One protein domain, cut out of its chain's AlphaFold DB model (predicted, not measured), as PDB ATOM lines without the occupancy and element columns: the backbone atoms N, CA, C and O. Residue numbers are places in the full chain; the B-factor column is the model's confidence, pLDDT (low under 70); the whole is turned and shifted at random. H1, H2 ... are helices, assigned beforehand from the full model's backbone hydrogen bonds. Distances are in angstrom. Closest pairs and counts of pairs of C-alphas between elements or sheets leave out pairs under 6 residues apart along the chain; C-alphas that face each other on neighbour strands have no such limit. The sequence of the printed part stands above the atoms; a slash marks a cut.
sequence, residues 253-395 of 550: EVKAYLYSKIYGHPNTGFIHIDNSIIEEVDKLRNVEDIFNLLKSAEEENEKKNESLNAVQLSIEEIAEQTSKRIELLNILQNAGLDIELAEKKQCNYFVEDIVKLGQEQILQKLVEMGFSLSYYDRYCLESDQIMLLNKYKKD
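AT A GLANCE: This is residues 253 to 395 of the 550 residues of an uncharacterized protein of Gammaproteobacteria bacterium (UniProt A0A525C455). You will find a small head of helices in which H7 is in the middle, with H4, H6 and H8 packed round it and H5 across one end of H7. From this head a long arm reaches away, made of helix H3 with the short H2 folded back beside its far part; H1 is a loose helix whose residues 253 to 258 stick out. The printed part has 143 residues with eight named helices, H1 to H8 in order, and no named strand; the class is all helix. The whole is loose, with a radius of gyration of the C-alphas of 18.6 A, and elongated, spanning 55 by 34 by 34 A.

HOW THE PARTS SIT: Begin at H1, residues 253 to 262, which touches no helix. Next come H2, residues 275 to 283, and H3, residues 287 to 310, a helical hairpin at a shallow tilt of 18 degrees. They only just touch, with 3 pairs of C-alphas within 8 A, by residues 290 to 293 of H3 alone; the closest C-alphas, of Val 281 and Ile 290, are 5.8 A apart. H3 is apart from H7, residues 360 to 369, the hub. H4, residues 315 to 334, touches H7 at a shallow tilt of 6 degrees, the same way; the closest C-alphas, of Ile 326 and Ile 362, are 6.5 A apart. H5, residues 339 to 345, is close to H7 but not clearly touching: their closest C-alphas, of Ile 339 and Met 369, are 7.5 A apart. H6, residues 349 to 356, forms a helical hairpin with H7 at 38 degrees, only just a steep tilt; the closest C-alphas, of Ile 354 and Leu 363, are 6.7 A apart. H8, residues 383 to 393, touches H6 at a steep tilt of 59 degrees, with the C-alphas of Val 355 and Gln 385 closest at 5.8 A. H8 also touches H7 at a shallow tilt of 24 degrees, with the C-alphas of Gln 364 and Tyr 392 closest at 7.2 A. In H2 to H7 every O i to N i+4 pair is within hydrogen-bond range; in H1 it is 4 of 6, in H8 6 of 7.

IN THESE COORDINATES: Find C-alpha 253 at (110.394, 13.036, -22.245), where H1 begins. H3 runs 34.6 A from C-alpha 287 at (78.943, 29.849, -15.085), and H4 runs 28.6 A. H8 ends at C-alpha 393, at (94.436, -13.172, -9.509).

THE WHOLE: The two C-alphas farthest apart, of Asn 286 and Asn 334, are 56.1 A apart. The printed part has no cut; the links H1 to H2 and H7 to H8 are long. Mean pLDDT of the printed part is 72.9, and 54 residues are under 70, among them residues 253 to 283.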
ATOM      1  N   GLU A 253     109.923  13.991 -23.291       48.28
ATOM      2  CA  GLU A 253     110.394  13.036 -22.245       48.28
ATOM      3  C   GLU A 253     110.382  13.657 -20.843       48.28
ATOM      4  O   GLU A 253     109.972  13.103 -19.826       48.28
ATOM      5  N   VAL A 254     110.812  14.898 -20.851       44.50
ATOM      6  CA  VAL A 254     110.990  15.780 -19.729       44.50
ATOM      7  C   VAL A 254     109.662  16.323 -19.170       44.50
ATOM      8  O   VAL A 254     109.513  16.519 -17.963       44.50
ATOM      9  N   LYS A 255     108.682  16.571 -20.047       37.75
ATOM     10  CA  LYS A 255     107.363  17.096 -19.678       37.75
ATOM     11  C   LYS A 255     106.418  15.981 -19.250       37.75
ATOM     12  O   LYS A 255     105.602  16.225 -18.376       37.75
ATOM     13  N   ALA A 256     106.539  14.770 -19.794       43.97
ATOM     14  CA  ALA A 256     105.725  13.610 -19.422       43.97
ATOM     15  C   ALA A 256     105.835  13.278 -17.921       43.97
ATOM     16  O   ALA A 256     104.834  13.022 -17.256       43.97
ATOM     17  N   TYR A 257     107.042  13.394 -17.363       44.00
ATOM     18  CA  TYR A 257     107.277  13.277 -15.925       44.00
ATOM     19  C   TYR A 257     106.462  14.303 -15.110       44.00
ATOM     20  O   TYR A 257     105.787  13.934 -14.151       44.00
ATOM     21  N   LEU A 258     106.435  15.574 -15.534       45.06
ATOM     22  CA  LEU A 258     105.577  16.603 -14.931       45.06
ATOM     23  C   LEU A 258     104.086  16.374 -15.187       45.06
ATOM     24  O   LEU A 258     103.278  16.647 -14.310       45.06
ATOM     25  N   TYR A 259     103.704  15.898 -16.373       43.34
ATOM     26  CA  TYR A 259     102.305  15.639 -16.698       43.34
ATOM     27  C   TYR A 259     101.734  14.551 -15.784       43.34
ATOM     28  O   TYR A 259     100.638  14.726 -15.269       43.34
ATOM     29  N   SER A 260     102.514  13.507 -15.469       44.59
ATOM     30  CA  SER A 260     102.126  12.507 -14.463       44.59
ATOM     31  C   SER A 260     101.970  13.087 -13.049       44.59
ATOM     32  O   SER A 260     101.195  12.560 -12.258       44.59
ATOM     33  N   LYS A 261     102.673  14.190 -12.747       42.31
ATOM     34  CA  LYS A 261     102.616  14.910 -11.465       42.31
ATOM     35  C   LYS A 261     101.439  15.895 -11.385       42.31
ATOM     36  O   LYS A 261     100.896  16.078 -10.305       42.31
ATOM     37  N   ILE A 262     101.076  16.549 -12.492       37.56
ATOM     38  CA  ILE A 262     100.084  17.644 -12.527       37.56
ATOM     39  C   ILE A 262      98.697  17.161 -12.975       37.56
ATOM     40  O   ILE A 262      97.698  17.656 -12.472       37.56
ATOM     41  N   TYR A 263      98.622  16.219 -13.919       37.03
ATOM     42  CA  TYR A 263      97.377  15.893 -14.626       37.03
ATOM     43  C   TYR A 263      96.769  14.538 -14.257       37.03
ATOM     44  O   TYR A 263      95.713  14.178 -14.774       37.03
ATOM     45  N   GLY A 264      97.433  13.757 -13.401       44.72
ATOM     46  CA  GLY A 264      97.143  12.329 -13.325       44.72
ATOM     47  C   GLY A 264      97.335  11.650 -14.692       44.72
ATOM     48  O   GLY A 264      97.846  12.229 -15.653       44.72
ATOM     49  N   HIS A 265      96.985  10.372 -14.786       43.09
ATOM     50  CA  HIS A 265      97.222   9.587 -15.994       43.09
ATOM     51  C   HIS A 265      96.208   9.949 -17.110       43.09
ATOM     52  O   HIS A 265      95.007  10.056 -16.829       43.09
ATOM     53  N   PRO A 266      96.630  10.091 -18.384       36.50
ATOM     54  CA  PRO A 266      95.719  10.186 -19.529       36.50
ATOM     55  C   PRO A 266      94.797   8.966 -19.546       36.50
ATOM     56  O   PRO A 266      95.295   7.849 -19.569       36.50
ATOM     57  N   ASN A 267      93.477   9.159 -19.521       38.19
ATOM     58  CA  ASN A 267      92.419   8.135 -19.365       38.19
ATOM     59  C   ASN A 267      91.861   7.938 -17.950       38.19
ATOM     60  O   ASN A 267      90.996   7.082 -17.777       38.19
ATOM     61  N   THR A 268      92.273   8.727 -16.958       39.97
ATOM     62  CA  THR A 268      91.599   8.704 -15.645       39.97
ATOM     63  C   THR A 268      90.239   9.407 -15.655       39.97
ATOM     64  O   THR A 268      89.547   9.386 -14.648       39.97
ATOM     65  N   GLY A 269      89.802  10.024 -16.764       36.62
ATOM     66  CA  GLY A 269      88.526  10.757 -16.840       36.62
ATOM     67  C   GLY A 269      88.485  12.029 -15.979       36.62
ATOM     68  O   GLY A 269      87.691  12.928 -16.240       36.62
ATOM     69  N   PHE A 270      89.395  12.151 -15.015       36.28
ATOM     70  CA  PHE A 270      89.703  13.371 -14.305       36.28
ATOM     71  C   PHE A 270      90.461  14.297 -15.250       36.28
ATOM     72  O   PHE A 270      91.651  14.131 -15.520       36.28
ATOM     73  N   ILE A 271      89.753  15.296 -15.771       39.00
ATOM     74  CA  ILE A 271      90.391  16.522 -16.233       39.00
ATOM     75  C   ILE A 271      91.006  17.127 -14.974       39.00
ATOM     76  O   ILE A 271      90.316  17.806 -14.216       39.00
ATOM     77  N   HIS A 272      92.281  16.850 -14.701       41.75
ATOM     78  CA  HIS A 272      93.008  17.714 -13.787       41.75
ATOM     79  C   HIS A 272      93.114  19.055 -14.499       41.75
ATOM     80  O   HIS A 272      93.865  19.238 -15.458       41.75
ATOM     81  N   ILE A 273      92.230  19.948 -14.082       43.53
ATOM     82  CA  ILE A 273      92.194  21.331 -14.500       43.53
ATOM     83  C   ILE A 273      93.577  21.886 -14.146       43.53
ATOM     84  O   ILE A 273      93.961  21.841 -12.979       43.53
ATOM     85  N   ASP A 274      94.353  22.319 -15.149       51.59
ATOM     86  CA  ASP A 274      95.623  23.018 -14.920       51.59
ATOM     87  C   ASP A 274      95.387  24.061 -13.818       51.59
ATOM     88  O   ASP A 274      94.362  24.745 -13.842       51.59
ATOM     89  N   ASN A 275      96.287  24.194 -12.841       51.50
ATOM     90  CA  ASN A 275      96.142  25.211 -11.797       51.50
ATOM     91  C   ASN A 275      95.932  26.607 -12.409       51.50
ATOM     92  O   ASN A 275      95.216  27.420 -11.835       51.50
ATOM     93  N   SER A 276      96.460  26.861 -13.615       54.47
ATOM     94  CA  SER A 276      96.170  28.084 -14.372       54.47
ATOM     95  C   SER A 276      94.683  28.250 -14.735       54.47
ATOM     96  O   SER A 276      94.164  29.364 -14.682       54.47
ATOM     97  N   ILE A 277      93.987  27.152 -15.039       54.94
ATOM     98  CA  ILE A 277      92.554  27.096 -15.332       54.94
ATOM     99  C   ILE A 277      91.741  27.158 -14.032       54.94
ATOM    100  O   ILE A 277      90.755  27.882 -14.008       54.94
ATOM    101  N   ILE A 278      92.149  26.498 -12.937       52.50
ATOM    102  CA  ILE A 278      91.483  26.638 -11.619       52.50
ATOM    103  C   ILE A 278      91.520  28.108 -11.169       52.50
ATOM    104  O   ILE A 278      90.500  28.682 -10.795       52.50
ATOM    105  N   GLU A 279      92.677  28.757 -11.307       57.34
ATOM    106  CA  GLU A 279      92.850  30.182 -11.014       57.34
ATOM    107  C   GLU A 279      92.025  31.100 -11.932       57.34
ATOM    108  O   GLU A 279      91.624  32.192 -11.519       57.34
ATOM    109  N   GLU A 280      91.814  30.724 -13.198       63.78
ATOM    110  CA  GLU A 280      90.898  31.447 -14.082       63.78
ATOM    111  C   GLU A 280      89.444  31.218 -13.671       63.78
ATOM    112  O   GLU A 280      88.701  32.189 -13.573       63.78
ATOM    113  N   VAL A 281      89.055  29.987 -13.333       63.19
ATOM    114  CA  VAL A 281      87.719  29.644 -12.826       63.19
ATOM    115  C   VAL A 281      87.368  30.478 -11.591       63.19
ATOM    116  O   VAL A 281      86.280  31.047 -11.552       63.19
ATOM    117  N   ASP A 282      88.300  30.670 -10.655       63.78
ATOM    118  CA  ASP A 282      88.091  31.514  -9.465       63.78
ATOM    119  C   ASP A 282      87.920  33.011  -9.787       63.78
ATOM    120  O   ASP A 282      87.287  33.766  -9.040       63.78
ATOM    121  N   LYS A 283      88.463  33.472 -10.920       66.50
ATOM    122  CA  LYS A 283      88.297  34.853 -11.408       66.50
ATOM    123  C   LYS A 283      86.997  35.038 -12.188       66.50
ATOM    124  O   LYS A 283      86.507  36.170 -12.300       66.50
ATOM    125  N   LEU A 284      86.434  33.959 -12.723       72.94
ATOM    126  CA  LEU A 284      85.215  33.975 -13.517       72.94
ATOM    127  C   LEU A 284      83.987  33.978 -12.600       72.94
ATOM    128  O   LEU A 284      83.742  33.075 -11.811       72.94
ATOM    129  N   ARG A 285      83.175  35.038 -12.698       71.44
ATOM    130  CA  ARG A 285      81.982  35.210 -11.846       71.44
ATOM    131  C   ARG A 285      80.714  34.590 -12.421       71.44
ATOM    132  O   ARG A 285      79.688  34.599 -11.741       71.44
ATOM    133  N   ASN A 286      80.743  34.132 -13.669       86.19
ATOM    134  CA  ASN A 286      79.586  33.525 -14.308       86.19
ATOM    135  C   ASN A 286      79.911  32.108 -14.791       86.19
ATOM    136  O   ASN A 286      81.036  31.783 -15.157       86.19
ATOM    137  N   VAL A 287      78.876  31.276 -14.768       77.44
ATOM    138  CA  VAL A 287      78.943  29.849 -15.085       77.44
ATOM    139  C   VAL A 287      79.236  29.608 -16.573       77.44
ATOM    140  O   VAL A 287      79.850  28.605 -16.918       77.44
ATOM    141  N   GLU A 288      78.840  30.524 -17.459       84.25
ATOM    142  CA  GLU A 288      79.010  30.386 -18.911       84.25
ATOM    143  C   GLU A 288      80.482  30.501 -19.339       84.25
ATOM    144  O   GLU A 288      80.946  29.711 -20.159       84.25
ATOM    145  N   ASP A 289      81.245  31.406 -18.727       73.81
ATOM    146  CA  ASP A 289      82.682  31.543 -18.965       73.81
ATOM    147  C   ASP A 289      83.451  30.316 -18.455       73.81
ATOM    148  O   ASP A 289      84.353  29.838 -19.141       73.81
ATOM    149  N   ILE A 290      83.054  29.754 -17.304       68.00
ATOM    150  CA  ILE A 290      83.627  28.503 -16.776       68.00
ATOM    151  C   ILE A 290      83.367  27.352 -17.755       68.00
ATOM    152  O   ILE A 290      84.287  26.609 -18.086       68.00
ATOM    153  N   PHE A 291      82.142  27.225 -18.278       72.81
ATOM    154  CA  PHE A 291      81.825  26.208 -19.287       72.81
ATOM    155  C   PHE A 291      82.637  26.382 -20.574       72.81
ATOM    156  O   PHE A 291      83.119  25.394 -21.125       72.81
ATOM    157  N   ASN A 292      82.811  27.614 -21.057       76.81
ATOM    158  CA  ASN A 292      83.613  27.882 -22.254       76.81
ATOM    159  C   ASN A 292      85.097  27.554 -22.037       76.81
ATOM    160  O   ASN A 292      85.738  27.008 -22.935       76.81
ATOM    161  N   LEU A 293      85.626  27.849 -20.848       75.06
ATOM    162  CA  LEU A 293      86.994  27.526 -20.457       75.06
ATOM    163  C   LEU A 293      87.213  26.007 -20.376       75.06
ATOM    164  O   LEU A 293      88.147  25.495 -20.990       75.06
ATOM    165  N   LEU A 294      86.311  25.279 -19.706       72.50
ATOM    166  CA  LEU A 294      86.348  23.813 -19.637       72.50
ATOM    167  C   LEU A 294      86.265  23.181 -21.029       72.50
ATOM    168  O   LEU A 294      87.069  22.316 -21.358       72.50
ATOM    169  N   LYS A 295      85.368  23.677 -21.885       78.19
ATOM    170  CA  LYS A 295      85.248  23.204 -23.267       78.19
ATOM    171  C   LYS A 295      86.514  23.471 -24.090       78.19
ATOM    172  O   LYS A 295      86.934  22.616 -24.860       78.19
ATOM    173  N   SER A 296      87.144  24.636 -23.934       77.31
ATOM    174  CA  SER A 296      88.418  24.932 -24.605       77.31
ATOM    175  C   SER A 296      89.534  23.997 -24.134       77.31
ATOM    176  O   SER A 296      90.357  23.575 -24.946       77.31
ATOM    177  N   ALA A 297      89.564  23.664 -22.841       71.88
ATOM    178  CA  ALA A 297      90.514  22.710 -22.283       71.88
ATOM    179  C   ALA A 297      90.263  21.287 -22.810       71.88
ATOM    180  O   ALA A 297      91.216  20.599 -23.173       71.88
ATOM    181  N   GLU A 298      88.998  20.867 -22.926       73.94
ATOM    182  CA  GLU A 298      88.605  19.609 -23.572       73.94
ATOM    183  C   GLU A 298      89.053  19.567 -25.038       73.94
ATOM    184  O   GLU A 298      89.710  18.610 -25.436       73.94
ATOM    185  N   GLU A 299      88.795  20.615 -25.828       79.06
ATOM    186  CA  GLU A 299      89.221  20.696 -27.234       79.06
ATOM    187  C   GLU A 299      90.756  20.683 -27.387       79.06
ATOM    188  O   GLU A 299      91.294  20.113 -28.342       79.06
ATOM    189  N   GLU A 300      91.497  21.318 -26.473       76.00
ATOM    190  CA  GLU A 300      92.961  21.235 -26.449       76.00
ATOM    191  C   GLU A 300      93.429  19.820 -26.089       76.00
ATOM    192  O   GLU A 300      94.371  19.309 -26.701       76.00
ATOM    193  N   ASN A 301      92.761  19.172 -25.135       66.06
ATOM    194  CA  ASN A 301      93.059  17.803 -24.744       66.06
ATOM    195  C   ASN A 301      92.738  16.810 -25.869       66.06
ATOM    196  O   ASN A 301      93.531  15.912 -26.128       66.06
ATOM    197  N   GLU A 302      91.645  17.003 -26.608       73.12
ATOM    198  CA  GLU A 302      91.326  16.234 -27.814       73.12
ATOM    199  C   GLU A 302      92.402  16.412 -28.887       73.12
ATOM    200  O   GLU A 302      92.910  15.421 -29.401       73.12
ATOM    201  N   LYS A 303      92.848  17.643 -29.174       75.44
ATOM    202  CA  LYS A 303      93.953  17.888 -30.126       75.44
ATOM    203  C   LYS A 303      95.268  17.257 -29.675       75.44
ATOM    204  O   LYS A 303      96.030  16.750 -30.506       75.44
ATOM    205  N   LYS A 304      95.554  17.288 -28.369       64.56
ATOM    206  CA  LYS A 304      96.688  16.566 -27.779       64.56
ATOM    207  C   LYS A 304      96.508  15.072 -28.003       64.56
ATOM    208  O   LYS A 304      97.415  14.470 -28.553       64.56
ATOM    209  N   ASN A 305      95.342  14.507 -27.700       62.34
ATOM    210  CA  ASN A 305      95.020  13.094 -27.904       62.34
ATOM    211  C   ASN A 305      95.090  12.670 -29.377       62.34
ATOM    212  O   ASN A 305      95.566  11.585 -29.670       62.34
ATOM    213  N   GLU A 306      94.680  13.510 -30.325       70.31
ATOM    214  CA  GLU A 306      94.830  13.249 -31.760       70.31
ATOM    215  C   GLU A 306      96.303  13.242 -32.179       70.31
ATOM    216  O   GLU A 306      96.753  12.325 -32.867       70.31
ATOM    217  N   SER A 307      97.082  14.222 -31.711       66.44
ATOM    218  CA  SER A 307      98.535  14.264 -31.928       66.44
ATOM    219  C   SER A 307      99.235  13.064 -31.276       66.44
ATOM    220  O   SER A 307     100.171  12.514 -31.849       66.44
ATOM    221  N   LEU A 308      98.729  12.640 -30.112       57.69
ATOM    222  CA  LEU A 308      99.084  11.444 -29.343       57.69
ATOM    223  C   LEU A 308      98.432  10.160 -29.862       57.69
ATOM    224  O   LEU A 308      98.656   9.112 -29.270       57.69
ATOM    225  N   ASN A 309      97.657  10.194 -30.944       62.38
ATOM    226  CA  ASN A 309      97.225   8.998 -31.663       62.38
ATOM    227  C   ASN A 309      97.953   8.858 -33.013       62.38
ATOM    228  O   ASN A 309      97.979   7.764 -33.582       62.38
ATOM    229  N   ALA A 310      98.619   9.911 -33.496       67.62
ATOM    230  CA  ALA A 310      99.293   9.953 -34.793       67.62
ATOM    231  C   ALA A 310     100.679   9.267 -34.856       67.62
ATOM    232  O   ALA A 310     101.046   8.739 -35.904       67.62
ATOM    233  N   VAL A 311     101.457   9.253 -33.779       63.94
ATOM    234  CA  VAL A 311     102.772   8.599 -33.668       63.94
ATOM    235  C   VAL A 311     102.684   7.224 -32.982       63.94
ATOM    236  O   VAL A 311     103.066   7.013 -31.845       63.94
ATOM    237  N   GLN A 312     102.153   6.222 -33.680       69.38
ATOM    238  CA  GLN A 312     102.136   4.853 -33.148       69.38
ATOM    239  C   GLN A 312     103.549   4.258 -33.116       69.38
ATOM    240  O   GLN A 312     104.220   4.206 -34.148       69.38
ATOM    241  N   LEU A 313     103.981   3.772 -31.948       69.69
ATOM    242  CA  LEU A 313     105.181   2.942 -31.847       69.69
ATOM    243  C   LEU A 313     105.004   1.642 -32.637       69.69
ATOM    244  O   LEU A 313     103.924   1.045 -32.674       69.69
ATOM    245  N   SER A 314     106.092   1.188 -33.246       82.44
ATOM    246  CA  SER A 314     106.154  -0.137 -33.854       82.44
ATOM    247  C   SER A 314     106.049  -1.240 -32.795       82.44
ATOM    248  O   SER A 314     106.376  -1.047 -31.621       82.44
ATOM    249  N   ILE A 315     105.618  -2.431 -33.216       81.31
ATOM    250  CA  ILE A 315     105.556  -3.618 -32.348       81.31
ATOM    251  C   ILE A 315     106.941  -3.912 -31.750       81.31
ATOM    252  O   ILE A 315     107.050  -4.304 -30.589       81.31
ATOM    253  N   GLU A 316     107.997  -3.685 -32.530       85.94
ATOM    254  CA  GLU A 316     109.384  -3.855 -32.117       85.94
ATOM    255  C   GLU A 316     109.785  -2.874 -31.006       85.94
ATOM    256  O   GLU A 316     110.380  -3.299 -30.016       85.94
ATOM    257  N   GLU A 317     109.422  -1.593 -31.119       82.94
ATOM    258  CA  GLU A 317     109.695  -0.585 -30.082       82.94
ATOM    259  C   GLU A 317     108.931  -0.882 -28.786       82.94
ATOM    260  O   GLU A 317     109.495  -0.774 -27.696       82.94
ATOM    261  N   ILE A 318     107.669  -1.312 -28.890       81.25
ATOM    262  CA  ILE A 318     106.860  -1.723 -27.732       81.25
ATOM    263  C   ILE A 318     107.517  -2.915 -27.027       81.25
ATOM    264  O   ILE A 318     107.654  -2.922 -25.801       81.25
ATOM    265  N   ALA A 319     107.965  -3.915 -27.790       84.56
ATOM    266  CA  ALA A 319     108.654  -5.079 -27.246       84.56
ATOM    267  C   ALA A 319     109.992  -4.701 -26.583       84.56
ATOM    268  O   ALA A 319     110.307  -5.209 -25.503       84.56
ATOM    269  N   GLU A 320     110.762  -3.783 -27.178       87.56
ATOM    270  CA  GLU A 320     112.009  -3.279 -26.594       87.56
ATOM    271  C   GLU A 320     111.759  -2.554 -25.264       87.56
ATOM    272  O   GLU A 320     112.424  -2.849 -24.266       87.56
ATOM    273  N   GLN A 321     110.784  -1.641 -25.219       85.38
ATOM    274  CA  GLN A 321     110.424  -0.934 -23.988       85.38
ATOM    275  C   GLN A 321     109.947  -1.904 -22.906       85.38
ATOM    276  O   GLN A 321     110.401  -1.818 -21.768       85.38
ATOM    277  N   THR A 322     109.101  -2.874 -23.262       86.19
ATOM    278  CA  THR A 322     108.628  -3.919 -22.338       86.19
ATOM    279  C   THR A 322     109.799  -4.678 -21.718       86.19
ATOM    280  O   THR A 322     109.861  -4.847 -20.501       86.19
ATOM    281  N   SER A 323     110.776  -5.072 -22.540       89.50
ATOM    282  CA  SER A 323     111.991  -5.748 -22.078       89.50
ATOM    283  C   SER A 323     112.789  -4.885 -21.090       89.50
ATOM    284  O   SER A 323     113.143  -5.355 -20.007       89.50
ATOM    285  N   LYS A 324     113.004  -3.597 -21.404       90.69
ATOM    286  CA  LYS A 324     113.693  -2.648 -20.507       90.69
ATOM    287  C   LYS A 324     112.952  -2.454 -19.186       90.69
ATOM    288  O   LYS A 324     113.591  -2.413 -18.140       90.69
ATOM    289  N   ARG A 325     111.619  -2.381 -19.201       90.44
ATOM    290  CA  ARG A 325     110.799  -2.278 -17.980       90.44
ATOM    291  C   ARG A 325     110.957  -3.507 -17.097       90.44
ATOM    292  O   ARG A 325     111.195  -3.375 -15.901       90.44
ATOM    293  N   ILE A 326     110.904  -4.700 -17.684       92.38
ATOM    294  CA  ILE A 326     111.139  -5.950 -16.952       92.38
ATOM    295  C   ILE A 326     112.564  -5.982 -16.383       92.38
ATOM    296  O   ILE A 326     112.752  -6.369 -15.228       92.38
ATOM    297  N   GLU A 327     113.575  -5.550 -17.145       94.88
ATOM    298  CA  GLU A 327     114.945  -5.422 -16.634       94.88
ATOM    299  C   GLU A 327     115.012  -4.445 -15.451       94.88
ATOM    300  O   GLU A 327     115.576  -4.785 -14.410       94.88
ATOM    301  N   LEU A 328     114.393  -3.270 -15.573       94.50
ATOM    302  CA  LEU A 328     114.333  -2.263 -14.520       94.50
ATOM    303  C   LEU A 328     113.690  -2.824 -13.249       94.50
ATOM    304  O   LEU A 328     114.283  -2.736 -12.179       94.50
ATOM    305  N   LEU A 329     112.543  -3.492 -13.363       94.56
ATOM    306  CA  LEU A 329     111.871  -4.150 -12.240       94.56
ATOM    307  C   LEU A 329     112.764  -5.194 -11.554       94.56
ATOM    308  O   LEU A 329     112.839  -5.230 -10.326       94.56
ATOM    309  N   ASN A 330     113.503  -5.996 -12.329       95.62
ATOM    310  CA  ASN A 330     114.492  -6.925 -11.775       95.62
ATOM    311  C   ASN A 330     115.606  -6.186 -11.015       95.62
ATOM    312  O   ASN A 330     116.037  -6.644  -9.959       95.62
ATOM    313  N   ILE A 331     116.079  -5.046 -11.525       96.62
ATOM    314  CA  ILE A 331     117.099  -4.228 -10.857       96.62
ATOM    315  C   ILE A 331     116.573  -3.678  -9.530       96.62
ATOM    316  O   ILE A 331     117.275  -3.784  -8.525       96.62
ATOM    317  N   LEU A 332     115.350  -3.137  -9.504       95.38
ATOM    318  CA  LEU A 332     114.736  -2.623  -8.277       95.38
ATOM    319  C   LEU A 332     114.553  -3.748  -7.245       95.38
ATOM    320  O   LEU A 332     114.953  -3.588  -6.092       95.38
ATOM    321  N   GLN A 333     114.050  -4.914  -7.667       95.12
ATOM    322  CA  GLN A 333     113.908  -6.097  -6.809       95.12
ATOM    323  C   GLN A 333     115.255  -6.529  -6.211       95.12
ATOM    324  O   GLN A 333     115.381  -6.690  -4.999       95.12
ATOM    325  N   ASN A 334     116.288  -6.650  -7.048       96.00
ATOM    326  CA  ASN A 334     117.634  -7.036  -6.617       96.00
ATOM    327  C   ASN A 334     118.291  -5.994  -5.698       96.00
ATOM    328  O   ASN A 334     119.166  -6.342  -4.906       96.00
ATOM    329  N   ALA A 335     117.870  -4.730  -5.781       95.62
ATOM    330  CA  ALA A 335     118.305  -3.665  -4.885       95.62
ATOM    331  C   ALA A 335     117.587  -3.671  -3.521       95.62
ATOM    332  O   ALA A 335     117.864  -2.806  -2.689       95.62
ATOM    333  N   GLY A 336     116.703  -4.644  -3.273       95.62
ATOM    334  CA  GLY A 336     115.992  -4.802  -2.007       95.62
ATOM    335  C   GLY A 336     114.730  -3.951  -1.900       95.62
ATOM    336  O   GLY A 336     114.412  -3.495  -0.801       95.62
ATOM    337  N   LEU A 337     114.044  -3.715  -3.024       94.12
ATOM    338  CA  LEU A 337     112.712  -3.110  -3.039       94.12
ATOM    339  C   LEU A 337     111.768  -3.869  -2.094       94.12
ATOM    340  O   LEU A 337     111.578  -5.077  -2.235       94.12
ATOM    341  N   ASP A 338     111.178  -3.140  -1.156       92.62
ATOM    342  CA  ASP A 338     110.132  -3.624  -0.266       92.62
ATOM    343  C   ASP A 338     108.785  -3.552  -0.992       92.62
ATOM    344  O   ASP A 338     108.258  -2.469  -1.246       92.62
ATOM    345  N   ILE A 339     108.279  -4.721  -1.386       90.00
ATOM    346  CA  ILE A 339     107.053  -4.861  -2.176       90.00
ATOM    347  C   ILE A 339     105.830  -4.462  -1.351       90.00
ATOM    348  O   ILE A 339     104.983  -3.738  -1.857       90.00
ATOM    349  N   GLU A 340     105.779  -4.841  -0.071       87.44
ATOM    350  CA  GLU A 340     104.653  -4.509   0.809       87.44
ATOM    351  C   GLU A 340     104.587  -2.990   1.036       87.44
ATOM    352  O   GLU A 340     103.522  -2.380   0.953       87.44
ATOM    353  N   LEU A 341     105.742  -2.344   1.247       85.50
ATOM    354  CA  LEU A 341     105.814  -0.884   1.344       85.50
ATOM    355  C   LEU A 341     105.424  -0.194   0.027       85.50
ATOM    356  O   LEU A 341     104.758   0.842   0.057       85.50
ATOM    357  N   ALA A 342     105.850  -0.747  -1.110       85.38
ATOM    358  CA  ALA A 342     105.526  -0.233  -2.437       85.38
ATOM    359  C   ALA A 342     104.012  -0.253  -2.707       85.38
ATOM    360  O   ALA A 342     103.457   0.747  -3.154       85.38
ATOM    361  N   GLU A 343     103.343  -1.356  -2.375       83.75
ATOM    362  CA  GLU A 343     101.885  -1.494  -2.476       83.75
ATOM    363  C   GLU A 343     101.145  -0.545  -1.541       83.75
ATOM    364  O   GLU A 343     100.203   0.135  -1.933       83.75
ATOM    365  N   LYS A 344     101.600  -0.470  -0.290       81.94
ATOM    366  CA  LYS A 344     100.971   0.348   0.743       81.94
ATOM    367  C   LYS A 344     101.006   1.839   0.418       81.94
ATOM    368  O   LYS A 344     100.081   2.570   0.757       81.94
ATOM    369  N   LYS A 345     102.100   2.316  -0.183       78.25
ATOM    370  CA  LYS A 345     102.306   3.744  -0.458       78.25
ATOM    371  C   LYS A 345     101.650   4.220  -1.745       78.25
ATOM    372  O   LYS A 345     101.554   5.430  -1.920       78.25
ATOM    373  N   GLN A 346     101.199   3.329  -2.621       68.38
ATOM    374  CA  GLN A 346     100.518   3.740  -3.836       68.38
ATOM    375  C   GLN A 346      99.423   2.749  -4.217       68.38
ATOM    376  O   GLN A 346      99.693   1.600  -4.558       68.38
ATOM    377  N   CYS A 347      98.182   3.235  -4.210       56.09
ATOM    378  CA  CYS A 347      97.022   2.500  -4.693       56.09
ATOM    379  C   CYS A 347      97.272   2.022  -6.133       56.09
ATOM    380  O   CYS A 347      97.887   2.733  -6.932       56.09
ATOM    381  N   ASN A 348      96.797   0.820  -6.464       63.94
ATOM    382  CA  ASN A 348      97.108   0.060  -7.684       63.94
ATOM    383  C   ASN A 348      96.623   0.679  -9.013       63.94
ATOM    384  O   ASN A 348      96.389  -0.053  -9.973       63.94
ATOM    385  N   TYR A 349      96.500   2.002  -9.115       68.69
ATOM    386  CA  TYR A 349      96.114   2.721 -10.329       68.69
ATOM    387  C   TYR A 349      96.985   2.334 -11.536       68.69
ATOM    388  O   TYR A 349      96.472   2.149 -12.632       68.69
ATOM    389  N   PHE A 350      98.280   2.062 -11.341       74.75
ATOM    390  CA  PHE A 350      99.127   1.610 -12.452       74.75
ATOM    391  C   PHE A 350      98.827   0.204 -12.969       74.75
ATOM    392  O   PHE A 350      99.168  -0.113 -14.106       74.75
ATOM    393  N   VAL A 351      98.230  -0.665 -12.149       79.00
ATOM    394  CA  VAL A 351      97.814  -1.998 -12.602       79.00
ATOM    395  C   VAL A 351      96.693  -1.851 -13.622       79.00
ATOM    396  O   VAL A 351      96.714  -2.531 -14.646       79.00
ATOM    397  N   GLU A 352      95.757  -0.931 -13.378       76.75
ATOM    398  CA  GLU A 352      94.711  -0.575 -14.334       76.75
ATOM    399  C   GLU A 352      95.320  -0.110 -15.662       76.75
ATOM    400  O   GLU A 352      94.930  -0.604 -16.718       76.75
ATOM    401  N   ASP A 353      96.344   0.745 -15.612       74.81
ATOM    402  CA  ASP A 353      97.040   1.233 -16.805       74.81
ATOM    403  C   ASP A 353      97.729   0.098 -17.574       74.81
ATOM    404  O   ASP A 353      97.528  -0.057 -18.777       74.81
ATOM    405  N   ILE A 354      98.490  -0.766 -16.892       80.69
ATOM    406  CA  ILE A 354      99.141  -1.939 -17.506       80.69
ATOM    407  C   ILE A 354      98.112  -2.837 -18.202       80.69
ATOM    408  O   ILE A 354      98.358  -3.326 -19.309       80.69
ATOM    409  N   VAL A 355      96.960  -3.054 -17.558       82.50
ATOM    410  CA  VAL A 355      95.867  -3.874 -18.087       82.50
ATOM    411  C   VAL A 355      95.220  -3.203 -19.298       82.50
ATOM    412  O   VAL A 355      95.054  -3.863 -20.324       82.50
ATOM    413  N   LYS A 356      94.917  -1.899 -19.227       76.38
ATOM    414  CA  LYS A 356      94.370  -1.121 -20.351       76.38
ATOM    415  C   LYS A 356      95.287  -1.149 -21.570       76.38
ATOM    416  O   LYS A 356      94.815  -1.212 -22.702       76.38
ATOM    417  N   LEU A 357      96.596  -1.159 -21.333       74.69
ATOM    418  CA  LEU A 357      97.628  -1.237 -22.364       74.69
ATOM    419  C   LEU A 357      97.925  -2.661 -22.862       74.69
ATOM    420  O   LEU A 357      98.796  -2.838 -23.718       74.69
ATOM    421  N   GLY A 358      97.259  -3.682 -22.312       82.38
ATOM    422  CA  GLY A 358      97.476  -5.082 -22.679       82.38
ATOM    423  C   GLY A 358      98.897  -5.587 -22.397       82.38
ATOM    424  O   GLY A 358      99.363  -6.514 -23.058       82.38
ATOM    425  N   GLN A 359      99.613  -4.987 -21.440       85.75
ATOM    426  CA  GLN A 359     101.014  -5.303 -21.132       85.75
ATOM    427  C   GLN A 359     101.135  -6.529 -20.216       85.75
ATOM    428  O   GLN A 359     101.646  -6.466 -19.096       85.75
ATOM    429  N   GLU A 360     100.674  -7.677 -20.714       91.12
ATOM    430  CA  GLU A 360     100.598  -8.945 -19.976       91.12
ATOM    431  C   GLU A 360     101.935  -9.362 -19.338       91.12
ATOM    432  O   GLU A 360     101.962  -9.841 -18.206       91.12
ATOM    433  N   GLN A 361     103.059  -9.130 -20.023       91.38
ATOM    434  CA  GLN A 361     104.384  -9.504 -19.515       91.38
ATOM    435  C   GLN A 361     104.794  -8.688 -18.279       91.38
ATOM    436  O   GLN A 361     105.424  -9.225 -17.368       91.38
ATOM    437  N   ILE A 362     104.424  -7.405 -18.221       89.94
ATOM    438  CA  ILE A 362     104.699  -6.548 -17.059       89.94
ATOM    439  C   ILE A 362     103.814  -6.982 -15.890       89.94
ATOM    440  O   ILE A 362     104.311  -7.131 -14.776       89.94
ATOM    441  N   LEU A 363     102.531  -7.261 -16.150       89.81
ATOM    442  CA  LEU A 363     101.597  -7.759 -15.139       89.81
ATOM    443  C   LEU A 363     102.080  -9.079 -14.526       89.81
ATOM    444  O   LEU A 363     102.124  -9.225 -13.304       89.81
ATOM    445  N   GLN A 364     102.512 -10.013 -15.376       92.38
ATOM    446  CA  GLN A 364     103.129 -11.258 -14.938       92.38
ATOM    447  C   GLN A 364     104.361 -10.989 -14.069       92.38
ATOM    448  O   GLN A 364     104.498 -11.587 -13.003       92.38
ATOM    449  N   LYS A 365     105.244 -10.074 -14.487       93.62
ATOM    450  CA  LYS A 365     106.457  -9.760 -13.729       93.62
ATOM    451  C   LYS A 365     106.149  -9.164 -12.351       93.62
ATOM    452  O   LYS A 365     106.832  -9.509 -11.389       93.62
ATOM    453  N   LEU A 366     105.135  -8.307 -12.233       90.69
ATOM    454  CA  LEU A 366     104.695  -7.754 -10.946       90.69
ATOM    455  C   LEU A 366     104.182  -8.853 -10.009       90.69
ATOM    456  O   LEU A 366     104.577  -8.913  -8.846       90.69
ATOM    457  N   VAL A 367     103.386  -9.779 -10.536       90.88
ATOM    458  CA  VAL A 367     102.914 -10.963  -9.804       90.88
ATOM    459  C   VAL A 367     104.073 -11.833  -9.324       90.88
ATOM    460  O   VAL A 367     104.095 -12.231  -8.162       90.88
ATOM    461  N   GLU A 368     105.070 -12.078 -10.174       91.69
ATOM    462  CA  GLU A 368     106.290 -12.811  -9.805       91.69
ATOM    463  C   GLU A 368     107.120 -12.088  -8.733       91.69
ATOM    464  O   GLU A 368     107.828 -12.731  -7.957       91.69
ATOM    465  N   MET A 369     107.055 -10.754  -8.682       90.88
ATOM    466  CA  MET A 369     107.682  -9.954  -7.625       90.88
ATOM    467  C   MET A 369     106.913 -10.005  -6.301       90.88
ATOM    468  O   MET A 369     107.496  -9.662  -5.278       90.88
ATOM    469  N   GLY A 370     105.659 -10.461  -6.311       89.94
ATOM    470  CA  GLY A 370     104.801 -10.552  -5.132       89.94
ATOM    471  C   GLY A 370     103.755  -9.446  -5.020       89.94
ATOM    472  O   GLY A 370     103.111  -9.377  -3.981       89.94
ATOM    473  N   PHE A 371     103.562  -8.617  -6.055       88.00
ATOM    474  CA  PHE A 371     102.479  -7.634  -6.054       88.00
ATOM    475  C   PHE A 371     101.108  -8.330  -6.102       88.00
ATOM    476  O   PHE A 371     100.828  -9.179  -6.957       88.00
ATOM    477  N   SER A 372     100.242  -7.935  -5.184       85.62
ATOM    478  CA  SER A 372      98.826  -8.199  -5.123       85.62
ATOM    479  C   SER A 372      98.102  -7.406  -6.193       85.62
ATOM    480  O   SER A 372      98.137  -6.181  -6.275       85.62
ATOM    481  N   LEU A 373      97.339  -8.144  -6.980       82.44
ATOM    482  CA  LEU A 373      96.383  -7.583  -7.904       82.44
ATOM    483  C   LEU A 373      94.993  -7.585  -7.244       82.44
ATOM    484  O   LEU A 373      94.059  -8.016  -7.888       82.44
ATOM    485  N   SER A 374      94.787  -7.273  -5.963       72.00
ATOM    486  CA  SER A 374      93.437  -7.383  -5.357       72.00
ATOM    487  C   SER A 374      92.631  -6.083  -5.385       72.00
ATOM    488  O   SER A 374      91.415  -6.143  -5.566       72.00
ATOM    489  N   TYR A 375      93.310  -4.946  -5.253       63.09
ATOM    490  CA  TYR A 375      92.751  -3.629  -4.937       63.09
ATOM    491  C   TYR A 375      92.570  -2.766  -6.193       63.09
ATOM    492  O   TYR A 375      93.366  -1.862  -6.445       63.09
ATOM    493  N   TYR A 376      91.560  -3.052  -7.012       66.69
ATOM    494  CA  TYR A 376      91.215  -2.164  -8.125       66.69
ATOM    495  C   TYR A 376      89.732  -2.145  -8.408       66.69
ATOM    496  O   TYR A 376      89.050  -3.177  -8.398       66.69
ATOM    497  N   ASP A 377      89.302  -0.940  -8.737       59.22
ATOM    498  CA  ASP A 377      87.962  -0.653  -9.160       59.22
ATOM    499  C   ASP A 377      87.725  -1.229 -10.567       59.22
ATOM    500  O   ASP A 377      88.433  -0.930 -11.532       59.22
ATOM    501  N   ARG A 378      86.755  -2.138 -10.687       62.22
ATOM    502  CA  ARG A 378      86.463  -2.821 -11.956       62.22
ATOM    503  C   ARG A 378      85.652  -1.955 -12.909       62.22
ATOM    504  O   ARG A 378      85.504  -2.352 -14.065       62.22
ATOM    505  N   TYR A 379      85.108  -0.825 -12.454       61.28
ATOM    506  CA  TYR A 379      84.139  -0.058 -13.237       61.28
ATOM    507  C   TYR A 379      84.727   0.568 -14.515       61.28
ATOM    508  O   TYR A 379      83.962   0.943 -15.402       61.28
ATOM    509  N   CYS A 380      86.056   0.618 -14.661       68.31
ATOM    510  CA  CYS A 380      86.732   1.230 -15.811       68.31
ATOM    511  C   CYS A 380      87.448   0.241 -16.753       68.31
ATOM    512  O   CYS A 380      88.168   0.684 -17.652       68.31
ATOM    513  N   LEU A 381      87.275  -1.075 -16.565       76.00
ATOM    514  CA  LEU A 381      87.917  -2.100 -17.393       76.00
ATOM    515  C   LEU A 381      86.928  -2.805 -18.327       76.00
ATOM    516  O   LEU A 381      85.843  -3.223 -17.927       76.00
ATOM    517  N   GLU A 382      87.356  -3.013 -19.568       83.69
ATOM    518  CA  GLU A 382      86.632  -3.804 -20.559       83.69
ATOM    519  C   GLU A 382      86.653  -5.308 -20.222       83.69
ATOM    520  O   GLU A 382      87.426  -5.803 -19.395       83.69
ATOM    521  N   SER A 383      85.786  -6.089 -20.871       83.00
ATOM    522  CA  SER A 383      85.628  -7.519 -20.547       83.00
ATOM    523  C   SER A 383      86.912  -8.341 -20.741       83.00
ATOM    524  O   SER A 383      87.195  -9.249 -19.958       83.00
ATOM    525  N   ASP A 384      87.699  -8.047 -21.773       85.44
ATOM    526  CA  ASP A 384      88.981  -8.696 -22.058       85.44
ATOM    527  C   ASP A 384      90.075  -8.313 -21.051       85.44
ATOM    528  O   ASP A 384      90.823  -9.176 -20.589       85.44
ATOM    529  N   GLN A 385      90.093  -7.054 -20.628       85.50
ATOM    530  CA  GLN A 385      90.946  -6.532 -19.565       85.50
ATOM    531  C   GLN A 385      90.652  -7.204 -18.215       85.50
ATOM    532  O   GLN A 385      91.566  -7.677 -17.538       85.50
ATOM    533  N   ILE A 386      89.373  -7.357 -17.860       83.19
ATOM    534  CA  ILE A 386      88.945  -8.096 -16.663       83.19
ATOM    535  C   ILE A 386      89.377  -9.567 -16.743       83.19
ATOM    536  O   ILE A 386      89.802 -10.148 -15.740       83.19
ATOM    537  N   MET A 387      89.282 -10.198 -17.919       85.69
ATOM    538  CA  MET A 387      89.749 -11.576 -18.108       85.69
ATOM    539  C   MET A 387      91.262 -11.703 -17.921       85.69
ATOM    540  O   MET A 387      91.699 -12.615 -17.215       85.69
ATOM    541  N   LEU A 388      92.047 -10.794 -18.509       85.12
ATOM    542  CA  LEU A 388      93.500 -10.742 -18.333       85.12
ATOM    543  C   LEU A 388      93.851 -10.616 -16.851       85.12
ATOM    544  O   LEU A 388      94.668 -11.358 -16.322       85.12
ATOM    545  N   LEU A 389      93.169  -9.724 -16.155       85.25
ATOM    546  CA  LEU A 389      93.419  -9.441 -14.758       85.25
ATOM    547  C   LEU A 389      93.047 -10.621 -13.836       85.25
ATOM    548  O   LEU A 389      93.824 -11.035 -12.972       85.25
ATOM    549  N   ASN A 390      91.906 -11.267 -14.093       85.69
ATOM    550  CA  ASN A 390      91.480 -12.478 -13.385       85.69
ATOM    551  C   ASN A 390      92.390 -13.687 -13.634       85.69
ATOM    552  O   ASN A 390      92.498 -14.546 -12.752       85.69
ATOM    553  N   LYS A 391      93.040 -13.769 -14.805       88.88
ATOM    554  CA  LYS A 391      94.034 -14.810 -15.108       88.88
ATOM    555  C   LYS A 391      95.146 -14.820 -14.060       88.88
ATOM    556  O   LYS A 391      95.545 -15.892 -13.628       88.88
ATOM    557  N   TYR A 392      95.577 -13.643 -13.613       84.81
ATOM    558  CA  TYR A 392      96.681 -13.491 -12.671       84.81
ATOM    559  C   TYR A 392      96.245 -13.412 -11.194       84.81
ATOM    560  O   TYR A 392      97.041 -13.730 -10.314       84.81
ATOM    561  N   LYS A 393      94.975 -13.089 -10.888       81.62
ATOM    562  CA  LYS A 393      94.436 -13.172  -9.509       81.62
ATOM    563  C   LYS A 393      94.419 -14.600  -8.948       81.62
ATOM    564  O   LYS A 393      94.647 -14.799  -7.756       81.62
ATOM    565  N   LYS A 394      94.072 -15.591  -9.781       59.94
ATOM    566  CA  LYS A 394      93.739 -16.953  -9.319       59.94
ATOM    567  C   LYS A 394      94.913 -17.726  -8.721       59.94
ATOM    568  O   LYS A 394      94.673 -18.592  -7.883       59.94
ATOM    569  N   ASP A 395      96.142 -17.387  -9.090       57.84
ATOM    570  CA  ASP A 395      97.320 -18.168  -8.702       57.84
ATOM    571  C   ASP A 395      98.000 -17.654  -7.416       57.84
ATOM    572  O   ASP A 395      98.737 -18.399  -6.772       57.84
TER     573      ASP A 395